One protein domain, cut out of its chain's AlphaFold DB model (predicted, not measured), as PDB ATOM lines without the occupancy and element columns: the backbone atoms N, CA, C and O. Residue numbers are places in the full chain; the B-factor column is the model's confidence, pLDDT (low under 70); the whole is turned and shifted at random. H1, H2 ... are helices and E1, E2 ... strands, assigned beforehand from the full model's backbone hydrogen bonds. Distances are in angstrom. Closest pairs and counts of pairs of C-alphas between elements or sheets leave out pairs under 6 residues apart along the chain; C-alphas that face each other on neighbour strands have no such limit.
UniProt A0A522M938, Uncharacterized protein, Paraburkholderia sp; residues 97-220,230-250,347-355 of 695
ATOM      1  N   ALA A  97     227.500 193.613 119.605       96.25
ATOM      2  CA  ALA A  97     226.749 194.733 120.170       96.25
ATOM      3  C   ALA A  97     227.108 196.074 119.502       96.25
ATOM      4  O   ALA A  97     226.235 196.928 119.338       96.25
ATOM      5  N   ALA A  98     228.371 196.259 119.099       96.12
ATOM      6  CA  ALA A  98     228.797 197.426 118.331       96.12
ATOM      7  C   ALA A  98     228.172 197.444 116.923       96.12
ATOM      8  O   ALA A  98     227.655 198.482 116.506       96.12
ATOM      9  N   ASP A  99     228.145 196.301 116.232       96.44
ATOM     10  CA  ASP A  99     227.475 196.152 114.933       96.44
ATOM     11  C   ASP A  99     225.963 196.416 115.044       96.44
ATOM     12  O   ASP A  99     225.421 197.194 114.259       96.44
ATOM     13  N   ASP A 100     225.288 195.867 116.062       96.56
ATOM     14  CA  ASP A 100     223.860 196.099 116.324       96.56
ATOM     15  C   ASP A 100     223.568 197.594 116.570       96.56
ATOM     16  O   ASP A 100     222.581 198.147 116.073       96.56
ATOM     17  N   GLN A 101     224.443 198.283 117.312       97.38
ATOM     18  CA  GLN A 101     224.333 199.724 117.531       97.38
ATOM     19  C   GLN A 101     224.507 200.503 116.219       97.38
ATOM     20  O   GLN A 101     223.711 201.401 115.934       97.38
ATOM     21  N   GLN A 102     225.515 200.167 115.413       97.19
ATOM     22  CA  GLN A 102     225.768 200.807 114.120       97.19
ATOM     23  C   GLN A 102     224.598 200.583 113.149       97.19
ATOM     24  O   GLN A 102     224.163 201.520 112.477       97.19
ATOM     25  N   ALA A 103     224.046 199.368 113.121       97.38
ATOM     26  CA  ALA A 103     222.870 198.995 112.344       97.38
ATOM     27  C   ALA A 103     221.639 199.835 112.722       97.38
ATOM     28  O   ALA A 103     220.972 200.367 111.836       97.38
ATOM     29  N   ALA A 104     221.377 200.041 114.016       97.81
ATOM     30  CA  ALA A 104     220.264 200.875 114.477       97.81
ATOM     31  C   ALA A 104     220.425 202.359 114.080       97.81
ATOM     32  O   ALA A 104     219.454 203.028 113.705       97.81
ATOM     33  N   VAL A 105     221.655 202.892 114.127       98.06
ATOM     34  CA  VAL A 105     221.942 204.254 113.638       98.06
ATOM     35  C   VAL A 105     221.749 204.328 112.121       98.06
ATOM     36  O   VAL A 105     221.193 205.311 111.630       98.06
ATOM     37  N   MET A 106     222.144 203.286 111.385       98.00
ATOM     38  CA  MET A 106     221.944 203.201 109.938       98.00
ATOM     39  C   MET A 106     220.461 203.192 109.557       98.00
ATOM     40  O   MET A 106     220.077 203.940 108.661       98.00
ATOM     41  N   GLU A 107     219.626 202.401 110.238       97.88
ATOM     42  CA  GLU A 107     218.168 202.399 110.029       97.88
ATOM     43  C   GLU A 107     217.582 203.792 110.264       97.88
ATOM     44  O   GLU A 107     216.879 204.320 109.408       97.88
ATOM     45  N   THR A 108     217.958 204.437 111.372       98.12
ATOM     46  CA  THR A 108     217.489 205.794 111.699       98.12
ATOM     47  C   THR A 108     217.895 206.813 110.628       98.12
ATOM     48  O   THR A 108     217.096 207.668 110.245       98.12
ATOM     49  N   TRP A 109     219.134 206.733 110.131       98.19
ATOM     50  CA  TRP A 109     219.613 207.582 109.040       98.19
ATOM     51  C   TRP A 109     218.828 207.333 107.745       98.19
ATOM     52  O   TRP A 109     218.398 208.287 107.100       98.19
ATOM     53  N   PHE A 110     218.603 206.066 107.393       97.81
ATOM     54  CA  PHE A 110     217.926 205.659 106.162       97.81
ATOM     55  C   PHE A 110     216.430 206.027 106.163       97.81
ATOM     56  O   PHE A 110     215.893 206.484 105.150       97.81
ATOM     57  N   ASP A 111     215.762 205.907 107.309       97.25
ATOM     58  CA  ASP A 111     214.363 206.308 107.495       97.25
ATOM     59  C   ASP A 111     214.174 207.827 107.393       97.25
ATOM     60  O   ASP A 111     213.133 208.295 106.922       97.25
ATOM     61  N   GLY A 112     215.199 208.598 107.773       97.69
ATOM     62  CA  GLY A 112     215.226 210.056 107.649       97.69
ATOM     63  C   GLY A 112     215.329 210.576 106.209       97.69
ATOM     64  O   GLY A 112     215.098 211.765 105.981       97.69
ATOM     65  N   LEU A 113     215.656 209.720 105.237       98.00
ATOM     66  CA  LEU A 113     215.718 210.087 103.823       98.00
ATOM     67  C   LEU A 113     214.312 210.202 103.211       98.00
ATOM     68  O   LEU A 113     213.379 209.492 103.582       98.00
ATOM     69  N   SER A 114     214.150 211.076 102.218       97.50
ATOM     70  CA  SER A 114     212.947 211.067 101.372       97.50
ATOM     71  C   SER A 114     212.920 209.843 100.448       97.50
ATOM     72  O   SER A 114     213.959 209.252 100.166       97.50
ATOM     73  N   ASP A 115     211.754 209.483  99.899       96.50
ATOM     74  CA  ASP A 115     211.642 208.355  98.956       96.50
ATOM     75  C   ASP A 115     212.546 208.521  97.727       96.50
ATOM     76  O   ASP A 115     213.167 207.565  97.266       96.50
ATOM     77  N   ALA A 116     212.658 209.747  97.205       96.62
ATOM     78  CA  ALA A 116     213.548 210.048  96.088       96.62
ATOM     79  C   ALA A 116     215.023 209.828  96.462       96.62
ATOM     80  O   ALA A 116     215.769 209.256  95.672       96.62
ATOM     81  N   GLN A 117     215.424 210.231  97.672       97.19
ATOM     82  CA  GLN A 117     216.781 210.019  98.174       97.19
ATOM     83  C   GLN A 117     217.058 208.539  98.428       97.19
ATOM     84  O   GLN A 117     218.096 208.064  97.989       97.19
ATOM     85  N   ARG A 118     216.125 207.793  99.043       96.69
ATOM     86  CA  ARG A 118     216.234 206.335  99.246       96.69
ATOM     87  C   ARG A 118     216.449 205.587  97.934       96.69
ATOM     88  O   ARG A 118     217.369 204.785  97.836       96.69
ATOM     89  N   ASN A 119     215.673 205.921  96.903       94.81
ATOM     90  CA  ASN A 119     215.822 205.339  95.565       94.81
ATOM     91  C   ASN A 119     217.136 205.735  94.864       94.81
ATOM     92  O   ASN A 119     217.519 205.108  93.880       94.81
ATOM     93  N   ALA A 120     217.806 206.781  95.347       95.44
ATOM     94  CA  ALA A 120     219.099 207.248  94.862       95.44
ATOM     95  C   ALA A 120     220.275 206.782  95.743       95.44
ATOM     96  O   ALA A 120     221.414 207.184  95.485       95.44
ATOM     97  N   VAL A 121     220.025 205.970  96.779       95.88
ATOM     98  CA  VAL A 121     221.083 205.419  97.629       95.88
ATOM     99  C   VAL A 121     221.851 204.333  96.881       95.88
ATOM    100  O   VAL A 121     221.269 203.427  96.287       95.88
ATOM    101  N   PHE A 122     223.175 204.390  96.970       94.06
ATOM    102  CA  PHE A 122     224.074 203.339  96.512       94.06
ATOM    103  C   PHE A 122     225.118 203.015  97.585       94.06
ATOM    104  O   PHE A 122     225.409 203.832  98.467       94.06
ATOM    105  N   VAL A 123     225.669 201.804  97.511       93.88
ATOM    106  CA  VAL A 123     226.739 201.340  98.399       93.88
ATOM    107  C   VAL A 123     228.072 201.583  97.708       93.88
ATOM    108  O   VAL A 123     228.268 201.143  96.581       93.88
ATOM    109  N   ALA A 124     228.986 202.267  98.385       90.50
ATOM    110  CA  ALA A 124     230.328 202.535  97.892       90.50
ATOM    111  C   ALA A 124     231.368 201.977  98.871       90.50
ATOM    112  O   ALA A 124     231.229 202.188 100.081       90.50
ATOM    113  N   PRO A 125     232.430 201.310  98.396       90.44
ATOM    114  CA  PRO A 125     233.547 200.968  99.256       90.44
ATOM    115  C   PRO A 125     234.295 202.225  99.718       90.44
ATOM    116  O   PRO A 125     234.389 203.236  99.015       90.44
ATOM    117  N   ALA A 126     234.849 202.158 100.921       85.06
ATOM    118  CA  ALA A 126     235.790 203.133 101.423       85.06
ATOM    119  C   ALA A 126     237.169 202.933 100.780       85.06
ATOM    120  O   ALA A 126     237.564 201.850 100.362       85.06
ATOM    121  N   ALA A 127     237.904 204.036 100.749       71.19
ATOM    122  CA  ALA A 127     239.254 204.192 100.226       71.19
ATOM    123  C   ALA A 127     240.335 203.284 100.839       71.19
ATOM    124  O   ALA A 127     241.402 203.091 100.254       71.19
ATOM    125  N   GLU A 128     240.102 202.850 102.068       81.25
ATOM    126  CA  GLU A 128     241.091 202.251 102.956       81.25
ATOM    127  C   GLU A 128     240.631 200.846 103.333       81.25
ATOM    128  O   GLU A 128     239.437 200.561 103.297       81.25
ATOM    129  N   GLY A 129     241.559 199.966 103.702       85.81
ATOM    130  CA  GLY A 129     241.237 198.623 104.175       85.81
ATOM    131  C   GLY A 129     241.709 197.513 103.240       85.81
ATOM    132  O   GLY A 129     242.668 197.665 102.490       85.81
ATOM    133  N   GLY A 130     241.064 196.352 103.353       91.25
ATOM    134  CA  GLY A 130     241.434 195.133 102.639       91.25
ATOM    135  C   GLY A 130     240.945 195.080 101.182       91.25
ATOM    136  O   GLY A 130     240.619 196.108 100.586       91.25
ATOM    137  N   PRO A 131     240.884 193.884 100.572       92.75
ATOM    138  CA  PRO A 131     240.297 193.705  99.239       92.75
ATOM    139  C   PRO A 131     238.832 194.165  99.200       92.75
ATOM    140  O   PRO A 131     238.207 194.303 100.246       92.75
ATOM    141  N   ASN A 132     238.249 194.352  98.009       89.88
ATOM    142  CA  ASN A 132     236.909 194.946  97.833       89.88
ATOM    143  C   ASN A 132     235.816 194.340  98.739       89.88
ATOM    144  O   ASN A 132     234.982 195.062  99.277       89.88
ATOM    145  N   TRP A 133     235.832 193.022  98.958       93.19
ATOM    146  CA  TRP A 133     234.858 192.336  99.820       93.19
ATOM    147  C   TRP A 133     235.048 192.611 101.321       93.19
ATOM    148  O   TRP A 133     234.147 192.331 102.102       93.19
ATOM    149  N   LEU A 134     236.183 193.179 101.730       95.06
ATOM    150  CA  LEU A 134     236.537 193.482 103.116       95.06
ATOM    151  C   LEU A 134     236.681 194.985 103.392       95.06
ATOM    152  O   LEU A 134     236.809 195.378 104.547       95.06
ATOM    153  N   GLN A 135     236.642 195.847 102.372       94.00
ATOM    154  CA  GLN A 135     236.716 197.302 102.562       94.00
ATOM    155  C   GLN A 135     235.565 197.800 103.439       94.00
ATOM    156  O   GLN A 135     234.460 197.269 103.329       94.00
ATOM    157  N   PRO A 136     235.762 198.816 104.288       95.50
ATOM    158  CA  PRO A 136     234.646 199.488 104.928       95.50
ATOM    159  C   PRO A 136     233.659 199.977 103.858       95.50
ATOM    160  O   PRO A 136     234.065 200.320 102.750       95.50
ATOM    161  N   LEU A 137     232.369 199.995 104.155       95.44
ATOM    162  CA  LEU A 137     231.323 200.392 103.224       95.44
ATOM    163  C   LEU A 137     230.700 201.717 103.654       95.44
ATOM    164  O   LEU A 137     230.623 202.054 104.834       95.44
ATOM    165  N   LYS A 138     230.225 202.471 102.671       95.50
ATOM    166  CA  LYS A 138     229.473 203.705 102.859       95.50
ATOM    167  C   LYS A 138     228.180 203.644 102.067       95.50
ATOM    168  O   LYS A 138     228.160 203.140 100.947       95.50
ATOM    169  N   LEU A 139     227.123 204.213 102.624       95.62
ATOM    170  CA  LEU A 139     225.898 204.525 101.898       95.62
ATOM    171  C   LEU A 139     225.948 205.984 101.465       95.62
ATOM    172  O   LEU A 139     226.286 206.855 102.267       95.62
ATOM    173  N   ARG A 140     225.634 206.255 100.200       94.38
ATOM    174  CA  ARG A 140     225.650 207.606  99.622       94.38
ATOM    175  C   ARG A 140     224.406 207.851  98.796       94.38
ATOM    176  O   ARG A 140     223.948 206.951  98.104       94.38
ATOM    177  N   VAL A 141     223.907 209.083  98.826       95.44
ATOM    178  CA  VAL A 141     222.801 209.524  97.967       95.44
ATOM    179  C   VAL A 141     223.365 210.151  96.690       95.44
ATOM    180  O   VAL A 141     224.182 211.075  96.741       95.44
ATOM    181  N   HIS A 142     222.949 209.656  95.522       93.19
ATOM    182  CA  HIS A 142     223.402 210.190  94.238       93.19
ATOM    183  C   HIS A 142     223.050 211.681  94.094       93.19
ATOM    184  O   HIS A 142     221.893 212.070  94.217       93.19
ATOM    185  N   GLY A 143     224.054 212.518  93.813       92.75
ATOM    186  CA  GLY A 143     223.884 213.968  93.658       92.75
ATOM    187  C   GLY A 143     223.916 214.781  94.959       92.75
ATOM    188  O   GLY A 143     223.942 216.008  94.886       92.75
ATOM    189  N   GLU A 144     223.994 214.141  96.132       94.31
ATOM    190  CA  GLU A 144     224.002 214.818  97.438       94.31
ATOM    191  C   GLU A 144     225.190 214.359  98.314       94.31
ATOM    192  O   GLU A 144     225.018 213.568  99.240       94.31
ATOM    193  N   PRO A 145     226.422 214.862  98.077       87.81
ATOM    194  CA  PRO A 145     227.634 214.391  98.765       87.81
ATOM    195  C   PRO A 145     227.635 214.579 100.287       87.81
ATOM    196  O   PRO A 145     228.410 213.930 100.983       87.81
ATOM    197  N   SER A 146     226.807 215.488 100.809       93.75
ATOM    198  CA  SER A 146     226.639 215.710 102.249       93.75
ATOM    199  C   SER A 146     225.812 214.624 102.938       93.75
ATOM    200  O   SER A 146     225.813 214.560 104.165       93.75
ATOM    201  N   LEU A 147     225.093 213.796 102.173       95.31
ATOM    202  CA  LEU A 147     224.316 212.672 102.679       95.31
ATOM    203  C   LEU A 147     225.100 211.376 102.464       95.31
ATOM    204  O   LEU A 147     224.858 210.623 101.517       95.31
ATOM    205  N   GLU A 148     226.050 211.122 103.366       95.62
ATOM    206  CA  GLU A 148     226.699 209.818 103.483       95.62
ATOM    207  C   GLU A 148     226.536 209.231 104.886       95.62
ATOM    208  O   GLU A 148     226.529 209.952 105.885       95.62
ATOM    209  N   PHE A 149     226.434 207.907 104.946       96.62
ATOM    210  CA  PHE A 149     226.527 207.132 106.173       96.62
ATOM    211  C   PHE A 149     227.715 206.182 106.072       96.62
ATOM    212  O   PHE A 149     227.865 205.461 105.085       96.62
ATOM    213  N   ASN A 150     228.575 206.188 107.088       95.81
ATOM    214  CA  ASN A 150     229.703 205.271 107.164       95.81
ATOM    215  C   ASN A 150     229.250 203.972 107.836       95.81
ATOM    216  O   ASN A 150     229.093 203.934 109.052       95.81
ATOM    217  N   ALA A 151     229.037 202.920 107.048       96.06
ATOM    218  CA  ALA A 151     228.693 201.601 107.570       96.06
ATOM    219  C   ALA A 151     229.927 200.836 108.077       96.06
ATOM    220  O   ALA A 151     229.778 199.752 108.629       96.06
ATOM    221  N   GLU A 152     231.133 201.389 107.910       95.38
ATOM    222  CA  GLU A 152     232.385 200.756 108.322       95.38
ATOM    223  C   GLU A 152     232.444 199.292 107.854       95.38
ATOM    224  O   GLU A 152     232.107 198.992 106.708       95.38
ATOM    225  N   HIS A 153     232.853 198.361 108.711       95.56
ATOM    226  CA  HIS A 153     232.891 196.938 108.393       95.56
ATOM    227  C   HIS A 153     231.627 196.172 108.818       95.56
ATOM    228  O   HIS A 153     231.716 194.959 108.983       95.56
ATOM    229  N   LEU A 154     230.473 196.839 108.969       96.69
ATOM    230  CA  LEU A 154     229.225 196.214 109.424       96.69
ATOM    231  C   LEU A 154     228.948 194.892 108.691       96.69
ATOM    232  O   LEU A 154     228.844 194.868 107.456       96.69
ATOM    233  N   VAL A 155     228.847 193.802 109.460       96.00
ATOM    234  CA  VAL A 155     228.714 192.438 108.923       96.00
ATOM    235  C   VAL A 155     227.254 192.105 108.630       96.00
ATOM    236  O   VAL A 155     226.933 191.641 107.535       96.00
ATOM    237  N   GLU A 156     226.361 192.375 109.583       96.06
ATOM    238  CA  GLU A 156     224.917 192.157 109.451       96.06
ATOM    239  C   GLU A 156     224.214 193.488 109.161       96.06
ATOM    240  O   GLU A 156     224.184 194.398 109.985       96.06
ATOM    241  N   TRP A 157     223.640 193.610 107.964       97.00
ATOM    242  CA  TRP A 157     222.907 194.808 107.567       97.00
ATOM    243  C   TRP A 157     221.402 194.651 107.868       97.00
ATOM    244  O   TRP A 157     220.820 193.618 107.525       97.00
ATOM    245  N   PRO A 158     220.739 195.670 108.447       97.94
ATOM    246  CA  PRO A 158     219.293 195.818 108.522       97.94
ATOM    247  C   PRO A 158     218.531 195.339 107.287       97.94
ATOM    248  O   PRO A 158     218.661 195.896 106.194       97.94
ATOM    249  N   ALA A 159     217.660 194.344 107.472       97.44
ATOM    250  CA  ALA A 159     216.871 193.768 106.382       97.44
ATOM    251  C   ALA A 159     215.997 194.817 105.664       97.44
ATOM    252  O   ALA A 159     215.833 194.752 104.445       97.44
ATOM    253  N   GLY A 160     215.478 195.806 106.405       96.88
ATOM    254  CA  GLY A 160     214.689 196.911 105.851       96.88
ATOM    255  C   GLY A 160     215.491 197.845 104.940       96.88
ATOM    256  O   GLY A 160     214.942 198.349 103.959       96.88
ATOM    257  N   VAL A 161     216.787 198.028 105.221       97.81
ATOM    258  CA  VAL A 161     217.710 198.794 104.368       97.81
ATOM    259  C   VAL A 161     218.064 197.972 103.130       97.81
ATOM    260  O   VAL A 161     217.887 198.462 102.018       97.81
ATOM    261  N   ILE A 162     218.475 196.705 103.296       97.88
ATOM    262  CA  ILE A 162     218.840 195.815 102.173       97.88
ATOM    263  C   ILE A 162     217.711 195.742 101.140       97.88
ATOM    264  O   ILE A 162     217.965 195.900  99.949       97.88
ATOM    265  N   ALA A 163     216.465 195.544 101.582       97.38
ATOM    266  CA  ALA A 163     215.315 195.382 100.691       97.38
ATOM    267  C   ALA A 163     215.040 196.601  99.787       97.38
ATOM    268  O   ALA A 163     214.360 196.458  98.771       97.38
ATOM    269  N   GLN A 164     215.551 197.781 100.149       96.94
ATOM    270  CA  GLN A 164     215.371 199.033  99.407       96.94
ATOM    271  C   GLN A 164     216.587 199.410  98.552       96.94
ATOM    272  O   GLN A 164     216.504 200.348  97.761       96.94
ATOM    273  N   LEU A 165     217.707 198.693  98.681       96.25
ATOM    274  CA  LEU A 165     218.891 198.927  97.859       96.25
ATOM    275  C   LEU A 165     218.717 198.371  96.435       96.25
ATOM    276  O   LEU A 165     217.953 197.423  96.230       96.25
ATOM    277  N   PRO A 166     219.468 198.893  95.451       94.44
ATOM    278  CA  PRO A 166     219.594 198.282  94.130       94.44
ATOM    279  C   PRO A 166     219.993 196.793  94.186       94.44
ATOM    280  O   PRO A 166     220.722 196.361  95.081       94.44
ATOM    281  N   GLN A 167     219.515 195.988  93.230       95.19
ATOM    282  CA  GLN A 167     219.689 194.524  93.241       95.19
ATOM    283  C   GLN A 167     221.165 194.085  93.206       95.19
ATOM    284  O   GLN A 167     221.538 193.087  93.820       95.19
ATOM    285  N   ASP A 168     222.007 194.827  92.499       91.50
ATOM    286  CA  ASP A 168     223.459 194.652  92.452       91.50
ATOM    287  C   ASP A 168     224.112 194.901  93.819       91.50
ATOM    288  O   ASP A 168     224.926 194.087  94.263       91.50
ATOM    289  N   ALA A 169     223.693 195.945  94.540       93.69
ATOM    290  CA  ALA A 169     224.147 196.201  95.905       93.69
ATOM    291  C   ALA A 169     223.697 195.097  96.878       93.69
ATOM    292  O   ALA A 169     224.498 194.639  97.695       93.69
ATOM    293  N   GLN A 170     222.456 194.608  96.759       96.69
ATOM    294  CA  GLN A 170     221.967 193.472  97.552       96.69
ATOM    295  C   GLN A 170     222.808 192.211  97.312       96.69
ATOM    296  O   GLN A 170     223.224 191.548  98.263       96.69
ATOM    297  N   ALA A 171     223.092 191.889  96.046       95.50
ATOM    298  CA  ALA A 171     223.906 190.735  95.679       95.50
ATOM    299  C   ALA A 171     225.347 190.857  96.201       95.50
ATOM    300  O   ALA A 171     225.901 189.879  96.704       95.50
ATOM    301  N   MET A 172     225.935 192.055  96.127       94.69
ATOM    302  CA  MET A 172     227.264 192.340  96.671       94.69
ATOM    303  C   MET A 172     227.304 192.153  98.193       94.69
ATOM    304  O   MET A 172     228.183 191.446  98.687       94.69
ATOM    305  N   LEU A 173     226.336 192.711  98.929       96.12
ATOM    306  CA  LEU A 173     226.249 192.567 100.387       96.12
ATOM    307  C   LEU A 173     226.045 191.106 100.805       96.12
ATOM    308  O   LEU A 173     226.704 190.640 101.732       96.12
ATOM    309  N   ALA A 174     225.208 190.352 100.087       96.19
ATOM    310  CA  ALA A 174     225.009 188.927 100.345       96.19
ATOM    311  C   ALA A 174     226.285 188.105 100.085       96.19
ATOM    312  O   ALA A 174     226.651 187.251 100.895       96.19
ATOM    313  N   ALA A 175     226.996 188.376  98.984       94.88
ATOM    314  CA  ALA A 175     228.270 187.723  98.679       94.88
ATOM    315  C   ALA A 175     229.340 188.051  99.729       94.88
ATOM    316  O   ALA A 175     230.064 187.162 100.180       94.88
ATOM    317  N   ARG A 176     229.396 189.312 100.171       95.62
ATOM    318  CA  ARG A 176     230.259 189.758 101.265       95.62
ATOM    319  C   ARG A 176     229.937 189.034 102.567       95.62
ATOM    320  O   ARG A 176     230.847 188.480 103.170       95.62
ATOM    321  N   GLN A 177     228.674 188.994 102.987       96.25
ATOM    322  CA  GLN A 177     228.269 188.317 104.220       96.25
ATOM    323  C   GLN A 177     228.624 186.825 104.181       96.25
ATOM    324  O   GLN A 177     229.186 186.303 105.143       96.25
ATOM    325  N   LYS A 178     228.377 186.152 103.046       96.00
ATOM    326  CA  LYS A 178     228.788 184.755 102.830       96.00
ATOM    327  C   LYS A 178     230.302 184.589 103.002       96.00
ATOM    328  O   LYS A 178     230.730 183.656 103.673       96.00
ATOM    329  N   MET A 179     231.099 185.489 102.424       96.19
ATOM    330  CA  MET A 179     232.561 185.457 102.528       96.19
ATOM    331  C   MET A 179     233.047 185.674 103.966       96.19
ATOM    332  O   MET A 179     233.883 184.913 104.443       96.19
ATOM    333  N   LEU A 180     232.517 186.680 104.670       96.06
ATOM    334  CA  LEU A 180     232.892 186.985 106.056       96.06
ATOM    335  C   LEU A 180     232.539 185.828 106.995       96.06
ATOM    336  O   LEU A 180     233.386 185.388 107.767       96.06
ATOM    337  N   SER A 181     231.339 185.262 106.850       94.94
ATOM    338  CA  SER A 181     230.919 184.084 107.612       94.94
ATOM    339  C   SER A 181     231.815 182.873 107.334       94.94
ATOM    340  O   SER A 181     232.246 182.213 108.274       94.94
ATOM    341  N   ALA A 182     232.174 182.620 106.072       95.00
ATOM    342  CA  ALA A 182     233.085 181.533 105.708       95.00
ATOM    343  C   ALA A 182     234.524 181.737 106.228       95.00
ATOM    344  O   ALA A 182     235.285 180.779 106.325       95.00
ATOM    345  N   LEU A 183     234.898 182.973 106.574       95.81
ATOM    346  CA  LEU A 183     236.163 183.318 107.228       95.81
ATOM    347  C   LEU A 183     236.069 183.345 108.761       95.81
ATOM    348  O   LEU A 183     237.062 183.666 109.408       95.81
ATOM    349  N   ASN A 184     234.909 183.002 109.334       94.94
ATOM    350  CA  ASN A 184     234.605 183.113 110.764       94.94
ATOM    351  C   ASN A 184     234.735 184.549 111.312       94.94
ATOM    352  O   ASN A 184     235.161 184.740 112.447       94.94
ATOM    353  N   ILE A 185     234.381 185.551 110.502       95.94
ATOM    354  CA  ILE A 185     234.319 186.961 110.904       95.94
ATOM    355  C   ILE A 185     232.862 187.304 111.217       95.94
ATOM    356  O   ILE A 185     232.004 187.223 110.335       95.94
ATOM    357  N   GLU A 186     232.585 187.711 112.453       95.62
ATOM    358  CA  GLU A 186     231.217 187.916 112.945       95.62
ATOM    359  C   GLU A 186     230.882 189.364 113.288       95.62
ATOM    360  O   GLU A 186     229.720 189.669 113.557       95.62
ATOM    361  N   SER A 187     231.873 190.255 113.291       97.19
ATOM    362  CA  SER A 187     231.661 191.669 113.602       97.19
ATOM    363  C   SER A 187     232.591 192.600 112.825       97.19
ATOM    364  O   SER A 187     233.648 192.193 112.332       97.19
ATOM    365  N   GLY A 188     232.215 193.876 112.733       96.44
ATOM    366  CA  GLY A 188     233.022 194.914 112.103       96.44
ATOM    367  C   GLY A 188     234.418 195.081 112.720       96.44
ATOM    368  O   GLY A 188     235.393 195.142 111.963       96.44
ATOM    369  N   PRO A 189     234.572 195.102 114.060       96.44
ATOM    370  CA  PRO A 189     235.888 195.139 114.697       96.44
ATOM    371  C   PRO A 189     236.779 193.945 114.331       96.44
ATOM    372  O   PRO A 189     237.974 194.126 114.090       96.44
ATOM    373  N   GLU A 190     236.213 192.738 114.231       95.94
ATOM    374  CA  GLU A 190     236.955 191.552 113.783       95.94
ATOM    375  C   GLU A 190     237.379 191.667 112.319       95.94
ATOM    376  O   GLU A 190     238.518 191.348 111.989       95.94
ATOM    377  N   ALA A 191     236.506 192.172 111.445       96.69
ATOM    378  CA  ALA A 191     236.843 192.411 110.045       96.69
ATOM    379  C   ALA A 191     238.002 193.412 109.897       96.69
ATOM    380  O   ALA A 191     238.894 193.193 109.076       96.69
ATOM    381  N   ALA A 192     238.029 194.476 110.706       95.88
ATOM    382  CA  ALA A 192     239.130 195.438 110.725       95.88
ATOM    383  C   ALA A 192     240.446 194.789 111.192       95.88
ATOM    384  O   ALA A 192     241.459 194.890 110.497       95.88
ATOM    385  N   ALA A 193     240.420 194.055 112.311       96.25
ATOM    386  CA  ALA A 193     241.583 193.319 112.813       96.25
ATOM    387  C   ALA A 193     242.095 192.286 111.792       96.25
ATOM    388  O   ALA A 193     243.301 192.136 111.589       96.25
ATOM    389  N   PHE A 194     241.179 191.628 111.082       96.62
ATOM    390  CA  PHE A 194     241.505 190.675 110.031       96.62
ATOM    391  C   PHE A 194     242.235 191.335 108.853       96.62
ATOM    392  O   PHE A 194     243.179 190.750 108.320       96.62
ATOM    393  N   VAL A 195     241.843 192.550 108.439       96.25
ATOM    394  CA  VAL A 195     242.583 193.310 107.411       96.25
ATOM    395  C   VAL A 195     244.032 193.512 107.846       96.25
ATOM    396  O   VAL A 195     244.938 193.254 107.055       96.25
ATOM    397  N   GLU A 196     244.246 193.967 109.080       96.38
ATOM    398  CA  GLU A 196     245.578 194.262 109.615       96.38
ATOM    399  C   GLU A 196     246.461 193.013 109.715       96.38
ATOM    400  O   GLU A 196     247.654 193.072 109.412       96.38
ATOM    401  N   GLU A 197     245.885 191.873 110.101       96.56
ATOM    402  CA  GLU A 197     246.623 190.614 110.211       96.56
ATOM    403  C   GLU A 197     246.981 190.017 108.840       96.56
ATOM    404  O   GLU A 197     248.093 189.512 108.647       96.56
ATOM    405  N   HIS A 198     246.046 190.051 107.887       97.69
ATOM    406  CA  HIS A 198     246.141 189.255 106.661       97.69
ATOM    407  C   HIS A 198     246.544 190.034 105.409       97.69
ATOM    408  O   HIS A 198     246.857 189.395 104.394       97.69
ATOM    409  N   PHE A 199     246.557 191.371 105.439       97.56
ATOM    410  CA  PHE A 199     246.827 192.200 104.264       97.56
ATOM    411  C   PHE A 199     247.823 193.333 104.533       97.56
ATOM    412  O   PHE A 199     247.751 194.063 105.514       97.56
ATOM    413  N   GLU A 200     248.735 193.524 103.584       96.62
ATOM    414  CA  GLU A 200     249.584 194.708 103.482       96.62
ATOM    415  C   GLU A 200     248.913 195.725 102.563       96.62
ATOM    416  O   GLU A 200     248.443 195.381 101.474       96.62
ATOM    417  N   GLN A 201     248.908 196.982 103.001       96.00
ATOM    418  CA  GLN A 201     248.406 198.122 102.244       96.00
ATOM    419  C   GLN A 201     249.565 199.082 101.967       96.00
ATOM    420  O   GLN A 201     250.149 199.656 102.886       96.00
ATOM    421  N   GLN A 202     249.893 199.276 100.694       96.19
ATOM    422  CA  GLN A 202     250.939 200.187 100.249       96.19
ATOM    423  C   GLN A 202     250.329 201.286  99.381       96.19
ATOM    424  O   GLN A 202     249.976 201.063  98.223       96.19
ATOM    425  N   ARG A 203     250.242 202.501  99.924       95.56
ATOM    426  CA  ARG A 203     249.936 203.701  99.134       95.56
ATOM    427  C   ARG A 203     251.062 203.949  98.134       95.56
ATOM    428  O   ARG A 203     252.232 203.808  98.490       95.56
ATOM    429  N   PHE A 204     250.725 204.323  96.903       96.06
ATOM    430  CA  PHE A 204     251.735 204.563  95.875       96.06
ATOM    431  C   PHE A 204     251.364 205.683  94.906       96.06
ATOM    432  O   PHE A 204     250.192 205.993  94.696       96.06
ATOM    433  N   ASP A 205     252.400 206.259  94.295       95.56
ATOM    434  CA  ASP A 205     252.293 207.146  93.144       95.56
ATOM    435  C   ASP A 205     252.997 206.491  91.950       95.56
ATOM    436  O   ASP A 205     254.135 206.035  92.075       95.56
ATOM    437  N   LEU A 206     252.328 206.437  90.795       94.50
ATOM    438  CA  LEU A 206     252.935 205.934  89.564       94.50
ATOM    439  C   LEU A 206     254.173 206.724  89.120       94.50
ATOM    440  O   LEU A 206     255.014 206.159  88.427       94.50
ATOM    441  N   ASN A 207     254.286 208.002  89.488       94.12
ATOM    442  CA  ASN A 207     255.413 208.854  89.100       94.12
ATOM    443  C   ASN A 207     256.640 208.718  90.014       94.12
ATOM    444  O   ASN A 207     257.693 209.259  89.682       94.12
ATOM    445  N   ASP A 208     256.505 208.041  91.157       93.81
ATOM    446  CA  ASP A 208     257.580 207.863  92.136       93.81
ATOM    447  C   ASP A 208     257.954 206.378  92.255       93.81
ATOM    448  O   ASP A 208     258.685 205.843  91.419       93.81
ATOM    449  N   ALA A 209     257.410 205.681  93.256       92.38
ATOM    450  CA  ALA A 209     257.700 204.279  93.529       92.38
ATOM    451  C   ALA A 209     256.417 203.435  93.547       92.38
ATOM    452  O   ALA A 209     255.850 203.141  94.602       92.38
ATOM    453  N   ALA A 210     255.976 203.000  92.363       96.88
ATOM    454  CA  ALA A 210     254.922 201.997  92.251       96.88
ATOM    455  C   ALA A 210     255.406 200.621  92.766       96.88
ATOM    456  O   ALA A 210     256.570 200.254  92.550       96.88
ATOM    457  N   PRO A 211     254.530 199.817  93.403       97.69
ATOM    458  CA  PRO A 211     254.819 198.425  93.721       97.69
ATOM    459  C   PRO A 211     255.272 197.677  92.472       97.69
ATOM    460  O   PRO A 211     254.792 197.939  91.368       97.69
ATOM    461  N   GLN A 212     256.191 196.729  92.641       97.31
ATOM    462  CA  GLN A 212     256.837 196.059  91.515       97.31
ATOM    463  C   GLN A 212     255.822 195.363  90.590       97.31
ATOM    464  O   GLN A 212     256.005 195.335  89.375       97.31
ATOM    465  N   GLU A 213     254.757 194.813  91.166       98.00
ATOM    466  CA  GLU A 213     253.638 194.185  90.472       98.00
ATOM    467  C   GLU A 213     252.879 195.191  89.601       98.00
ATOM    468  O   GLU A 213     252.635 194.914  88.431       98.00
ATOM    469  N   VAL A 214     252.577 196.380  90.133       98.12
ATOM    470  CA  VAL A 214     251.885 197.452  89.399       98.12
ATOM    471  C   VAL A 214     252.790 198.050  88.321       98.12
ATOM    472  O   VAL A 214     252.355 198.238  87.188       98.12
ATOM    473  N   ALA A 215     254.065 198.291  88.633       97.50
ATOM    474  CA  ALA A 215     255.041 198.780  87.663       97.50
ATOM    475  C   ALA A 215     255.195 197.801  86.487       97.50
ATOM    476  O   ALA A 215     255.148 198.206  85.327       97.50
ATOM    477  N   ARG A 216     255.311 196.496  86.779       97.25
ATOM    478  CA  ARG A 216     255.389 195.460  85.743       97.25
ATOM    479  C   ARG A 216     254.072 195.310  84.984       97.25
ATOM    480  O   ARG A 216     254.115 195.078  83.783       97.25
ATOM    481  N   LEU A 217     252.924 195.446  85.650       97.31
ATOM    482  CA  LEU A 217     251.614 195.440  84.997       97.31
ATOM    483  C   LEU A 217     251.538 196.538  83.933       97.31
ATOM    484  O   LEU A 217     251.185 196.243  82.801       97.31
ATOM    485  N   VAL A 218     251.928 197.768  84.273       97.62
ATOM    486  CA  VAL A 218     251.940 198.905  83.339       97.62
ATOM    487  C   VAL A 218     252.962 198.719  82.212       97.62
ATOM    488  O   VAL A 218     252.698 199.114  81.081       97.62
ATOM    489  N   GLU A 219     254.112 198.095  82.482       95.94
ATOM    490  CA  GLU A 219     255.091 197.757  81.440       95.94
ATOM    491  C   GLU A 219     254.530 196.749  80.423       95.94
ATOM    492  O   GLU A 219     254.754 196.891  79.223       95.94
ATOM    493  N   LEU A 220     253.807 195.730  80.903       95.50
ATOM    494  CA  LEU A 220     253.216 194.685  80.063       95.50
ATOM    495  C   LEU A 220     251.915 195.129  79.378       95.50
ATOM    496  O   LEU A 220     251.627 194.645  78.288       95.50
ATOM    497  N   GLY A 230     244.866 208.797  85.248       95.38
ATOM    498  CA  GLY A 230     243.557 209.451  85.254       95.38
ATOM    499  C   GLY A 230     242.979 209.511  86.664       95.38
ATOM    500  O   GLY A 230     242.680 210.600  87.144       95.38
ATOM    501  N   LEU A 231     242.940 208.366  87.351       93.94
ATOM    502  CA  LEU A 231     242.488 208.263  88.740       93.94
ATOM    503  C   LEU A 231     243.297 209.181  89.673       93.94
ATOM    504  O   LEU A 231     242.718 209.931  90.452       93.94
ATOM    505  N   GLN A 232     244.628 209.207  89.550       93.81
ATOM    506  CA  GLN A 232     245.470 210.101  90.357       93.81
ATOM    507  C   GLN A 232     245.244 211.590  90.050       93.81
ATOM    508  O   GLN A 232     245.206 212.407  90.967       93.81
ATOM    509  N   ARG A 233     245.077 211.969  88.772       94.44
ATOM    510  CA  ARG A 233     244.780 213.362  88.374       94.44
ATOM    511  C   ARG A 233     243.426 213.840  88.885       94.44
ATOM    512  O   ARG A 233     243.264 215.028  89.140       94.44
ATOM    513  N   GLU A 234     242.485 212.920  89.061       92.75
ATOM    514  CA  GLU A 234     241.194 213.162  89.712       92.75
ATOM    515  C   GLU A 234     241.320 213.281  91.247       92.75
ATOM    516  O   GLU A 234     240.320 213.423  91.945       92.75
ATOM    517  N   GLY A 235     242.548 213.268  91.779       89.25
ATOM    518  CA  GLY A 235     242.849 213.417  93.201       89.25
ATOM    519  C   GLY A 235     242.755 212.114  93.987       89.25
ATOM    520  O   GLY A 235     242.818 212.143  95.216       89.25
ATOM    521  N   ALA A 236     242.593 210.976  93.312       90.50
ATOM    522  CA  ALA A 236     242.411 209.713  93.992       90.50
ATOM    523  C   ALA A 236     243.741 209.140  94.496       90.50
ATOM    524  O   ALA A 236     244.726 209.046  93.758       90.50
ATOM    525  N   GLN A 237     243.761 208.714  95.758       91.75
ATOM    526  CA  GLN A 237     244.902 208.005  96.327       91.75
ATOM    527  C   GLN A 237     244.816 206.523  95.960       91.75
ATOM    528  O   GLN A 237     243.820 205.868  96.263       91.75
ATOM    529  N   LEU A 238     245.862 206.009  95.308       94.31
ATOM    530  CA  LEU A 238     245.973 204.597  94.962       94.31
ATOM    531  C   LEU A 238     246.621 203.826  96.113       94.31
ATOM    532  O   LEU A 238     247.689 204.202  96.605       94.31
ATOM    533  N   THR A 239     245.997 202.718  96.495       95.62
ATOM    534  CA  THR A 239     246.515 201.792  97.504       95.62
ATOM    535  C   THR A 239     246.630 200.415  96.880       95.62
ATOM    536  O   THR A 239     245.651 199.861  96.394       95.62
ATOM    537  N   PHE A 240     247.831 199.852  96.874       97.00
ATOM    538  CA  PHE A 240     248.052 198.461  96.514       97.00
ATOM    539  C   PHE A 240     247.830 197.585  97.739       97.00
ATOM    540  O   PHE A 240     248.378 197.855  98.806       97.00
ATOM    541  N   ILE A 241     247.021 196.550  97.575       97.12
ATOM    542  CA  ILE A 241     246.601 195.644  98.634       97.12
ATOM    543  C   ILE A 241     247.066 194.251  98.251       97.12
ATOM    544  O   ILE A 241     246.835 193.790  97.131       97.12
ATOM    545  N   ARG A 242     247.727 193.565  99.180       97.50
ATOM    546  CA  ARG A 242     248.232 192.213  98.951       97.50
ATOM    547  C   ARG A 242     248.145 191.385 100.220       97.50
ATOM    548  O   ARG A 242     248.555 191.840 101.282       97.50
ATOM    549  N   SER A 243     247.673 190.148 100.102       97.94
ATOM    550  CA  SER A 243     247.631 189.230 101.240       97.94
ATOM    551  C   SER A 243     249.047 188.898 101.729       97.94
ATOM    552  O   SER A 243     249.900 188.451 100.957       97.94
ATOM    553  N   THR A 244     249.298 189.108 103.016       97.19
ATOM    554  CA  THR A 244     250.545 188.776 103.724       97.19
ATOM    555  C   THR A 244     250.456 187.474 104.496       97.19
ATOM    556  O   THR A 244     251.499 186.970 104.913       97.19
ATOM    557  N   LYS A 245     249.252 186.933 104.695       96.88
ATOM    558  CA  LYS A 245     248.975 185.652 105.348       96.88
ATOM    559  C   LYS A 245     247.642 185.115 104.837       96.88
ATOM    560  O   LYS A 245     246.643 185.829 104.832       96.88
ATOM    561  N   THR A 246     247.620 183.851 104.441       98.00
ATOM    562  CA  THR A 246     246.391 183.136 104.095       98.00
ATOM    563  C   THR A 246     245.581 182.889 105.371       98.00
ATOM    564  O   THR A 246     246.157 182.391 106.337       98.00
ATOM    565  N   PRO A 247     244.281 183.222 105.402       97.38
ATOM    566  CA  PRO A 247     243.413 182.934 106.542       97.38
ATOM    567  C   PRO A 247     243.330 181.437 106.833       97.38
ATOM    568  O   PRO A 247     243.258 180.633 105.899       97.38
ATOM    569  N   ASP A 248     243.273 181.056 108.110       95.62
ATOM    570  CA  ASP A 248     243.230 179.641 108.493       95.62
ATOM    571  C   ASP A 248     241.992 178.931 107.946       95.62
ATOM    572  O   ASP A 248     242.122 177.819 107.446       95.62
ATOM    573  N   ALA A 249     240.843 179.614 107.882       96.12
ATOM    574  CA  ALA A 249     239.632 179.094 107.246       96.12
ATOM    575  C   ALA A 249     239.835 178.729 105.760       96.12
ATOM    576  O   ALA A 249     239.292 177.738 105.273       96.12
ATOM    577  N   VAL A 250     240.663 179.484 105.025       97.88
ATOM    578  CA  VAL A 250     240.996 179.173 103.623       97.88
ATOM    579  C   VAL A 250     241.934 177.966 103.549       97.88
ATOM    580  O   VAL A 250     241.755 177.100 102.692       97.88
ATOM    581  N   ALA A 347     243.119 199.540  95.256       93.88
ATOM    582  CA  ALA A 347     242.003 200.303  95.777       93.88
ATOM    583  C   ALA A 347     242.219 201.792  95.511       93.88
ATOM    584  O   ALA A 347     243.350 202.257  95.331       93.88
ATOM    585  N   VAL A 348     241.116 202.535  95.477       91.56
ATOM    586  CA  VAL A 348     241.111 203.955  95.147       91.56
ATOM    587  C   VAL A 348     240.314 204.718  96.190       91.56
ATOM    588  O   VAL A 348     239.135 204.452  96.409       91.56
ATOM    589  N   ALA A 349     240.935 205.740  96.765       82.69
ATOM    590  CA  ALA A 349     240.253 206.714  97.594       82.69
ATOM    591  C   ALA A 349     239.575 207.784  96.730       82.69
ATOM    592  O   ALA A 349     240.185 208.812  96.449       82.69
ATOM    593  N   SER A 350     238.336 207.576  96.267       68.81
ATOM    594  CA  SER A 350     237.605 208.650  95.568       68.81
ATOM    595  C   SER A 350     236.115 208.705  95.899       68.81
ATOM    596  O   SER A 350     235.486 207.698  96.219       68.81
ATOM    597  N   SER A 351     235.546 209.904  95.805       56.44
ATOM    598  CA  SER A 351     234.120 210.182  96.007       56.44
ATOM    599  C   SER A 351     233.276 210.058  94.732       56.44
ATOM    600  O   SER A 351     232.059 210.222  94.792       56.44
ATOM    601  N   THR A 352     233.884 209.772  93.578       69.44
ATOM    602  CA  THR A 352     233.216 209.834  92.272       69.44
ATOM    603  C   THR A 352     232.896 208.439  91.732       69.44
ATOM    604  O   THR A 352     233.804 207.687  91.384       69.44
ATOM    605  N   GLY A 353     231.604 208.119  91.586       68.00
ATOM    606  CA  GLY A 353     231.079 206.819  91.119       68.00
ATOM    607  C   GLY A 353     231.400 206.416  89.666       68.00
ATOM    608  O   GLY A 353     230.745 205.546  89.117       68.00
ATOM    609  N   GLY A 354     232.391 207.041  89.017       79.31
ATOM    610  CA  GLY A 354     232.868 206.681  87.670       79.31
ATOM    611  C   GLY A 354     234.175 205.875  87.654       79.31
ATOM    612  O   GLY A 354     234.708 205.573  86.586       79.31
ATOM    613  N   ASN A 355     234.734 205.569  88.828       86.44
ATOM    614  CA  ASN A 355     236.058 204.954  88.957       86.44
ATOM    615  C   ASN A 355     236.024 203.431  89.045       86.44
ATOM    616  O   ASN A 355     237.040 202.800  88.773       86.44
TER     617      ASN A 355
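AT A GLANCE: This is residues 97 to 220, 230 to 250 and 347 to 355 of the 695 residues of an uncharacterized protein of Paraburkholderia sp (UniProt A0A522M938). Two small three-stranded sheets make two lobes, one towards each end of the longest axis, and H5 bridges them along one side. The larger lobe has the strongly twisted sheet E1 E2 E3, with H1 over it; the smaller has the sheet E4 E5 E6, with H7 near one end of E5 and H6 farther out. The loop of residues 126 to 136 reaches into the space between the sheets. The 154 printed residues include seven named helices and six named strands, in the order H1 H2 E1 E2 E3 H3 H4 H5 E4 H6 H7 E5 E6, with both sheets antiparallel. The class is mixed, helices and strands, and the whole is compact, with a radius of gyration of the C-alphas of 16.8 A and spans of 48 by 39 by 23 A.

IN THESE COORDINATES: Find C-alpha 97 at (226.749, 194.733, 120.170); from there H1 runs 21.2 A to residue 111. Next come H2, residues 115 to 119, E1, residues 121 to 125, and E2, residues 137 to 141. E3, residues 144 to 152, is 19.7 A long and bends by 59 degrees at residue 147. After H3, residues 159 to 162, look for H4, residues 167 to 182, 22.4 A long. H5, residues 188 to 198, ends at (246.141, 189.255, 106.661), and E4, residues 199 to 204, follows directly. Then read H6, residues 212 to 220, H7, residues 230 to 233, E5, residues 237 to 243 and 19.6 A long, and E6, residues 347 to 349, ending at (240.253, 206.714, 97.594).

HOW THE PARTS SIT: E1, E2 and E3 form a meander, each strand the antiparallel neighbour of the one before; look at N 124 and O 138, 2.8 A, and N 139 and O 149, 2.9 A. H1 is on this sheet at a height of 9.8 A, along the strands, and its closest C-alphas to E3 are Met 106 and Phe 149, 7.1 A. H1 and H3 only just touch, with 3 pairs of C-alphas within 8 A, the closest Glu 107 and Val 161, 6.7 A. H2 and H4 only graze the sheet. H5 only grazes both sheets, the first with residues 188 to 192 and the second with 195 to 198. In the second sheet, find N 202 and O 240, 2.8 A, and N 347 and O 239, 2.8 A. H7 only grazes it, and H6 is only just apart from E5, at 8.1 A. In H1, H2, H4, H5 and H6 every O i to N i+4 pair is within hydrogen-bond range; H3 and H7 are too short for such a pair.

THE WHOLE: The C-alphas farthest apart are those of Gly 112 and Leu 220, 49.4 A. Residues 221 to 229 and 251 to 346 are not printed, with C-alpha gaps of 18.4 A and 22.6 A. Of the links printed whole, E1 to E2 is long. Mean pLDDT of the printed part is 94.3, and residues 350 to 353 are under 70.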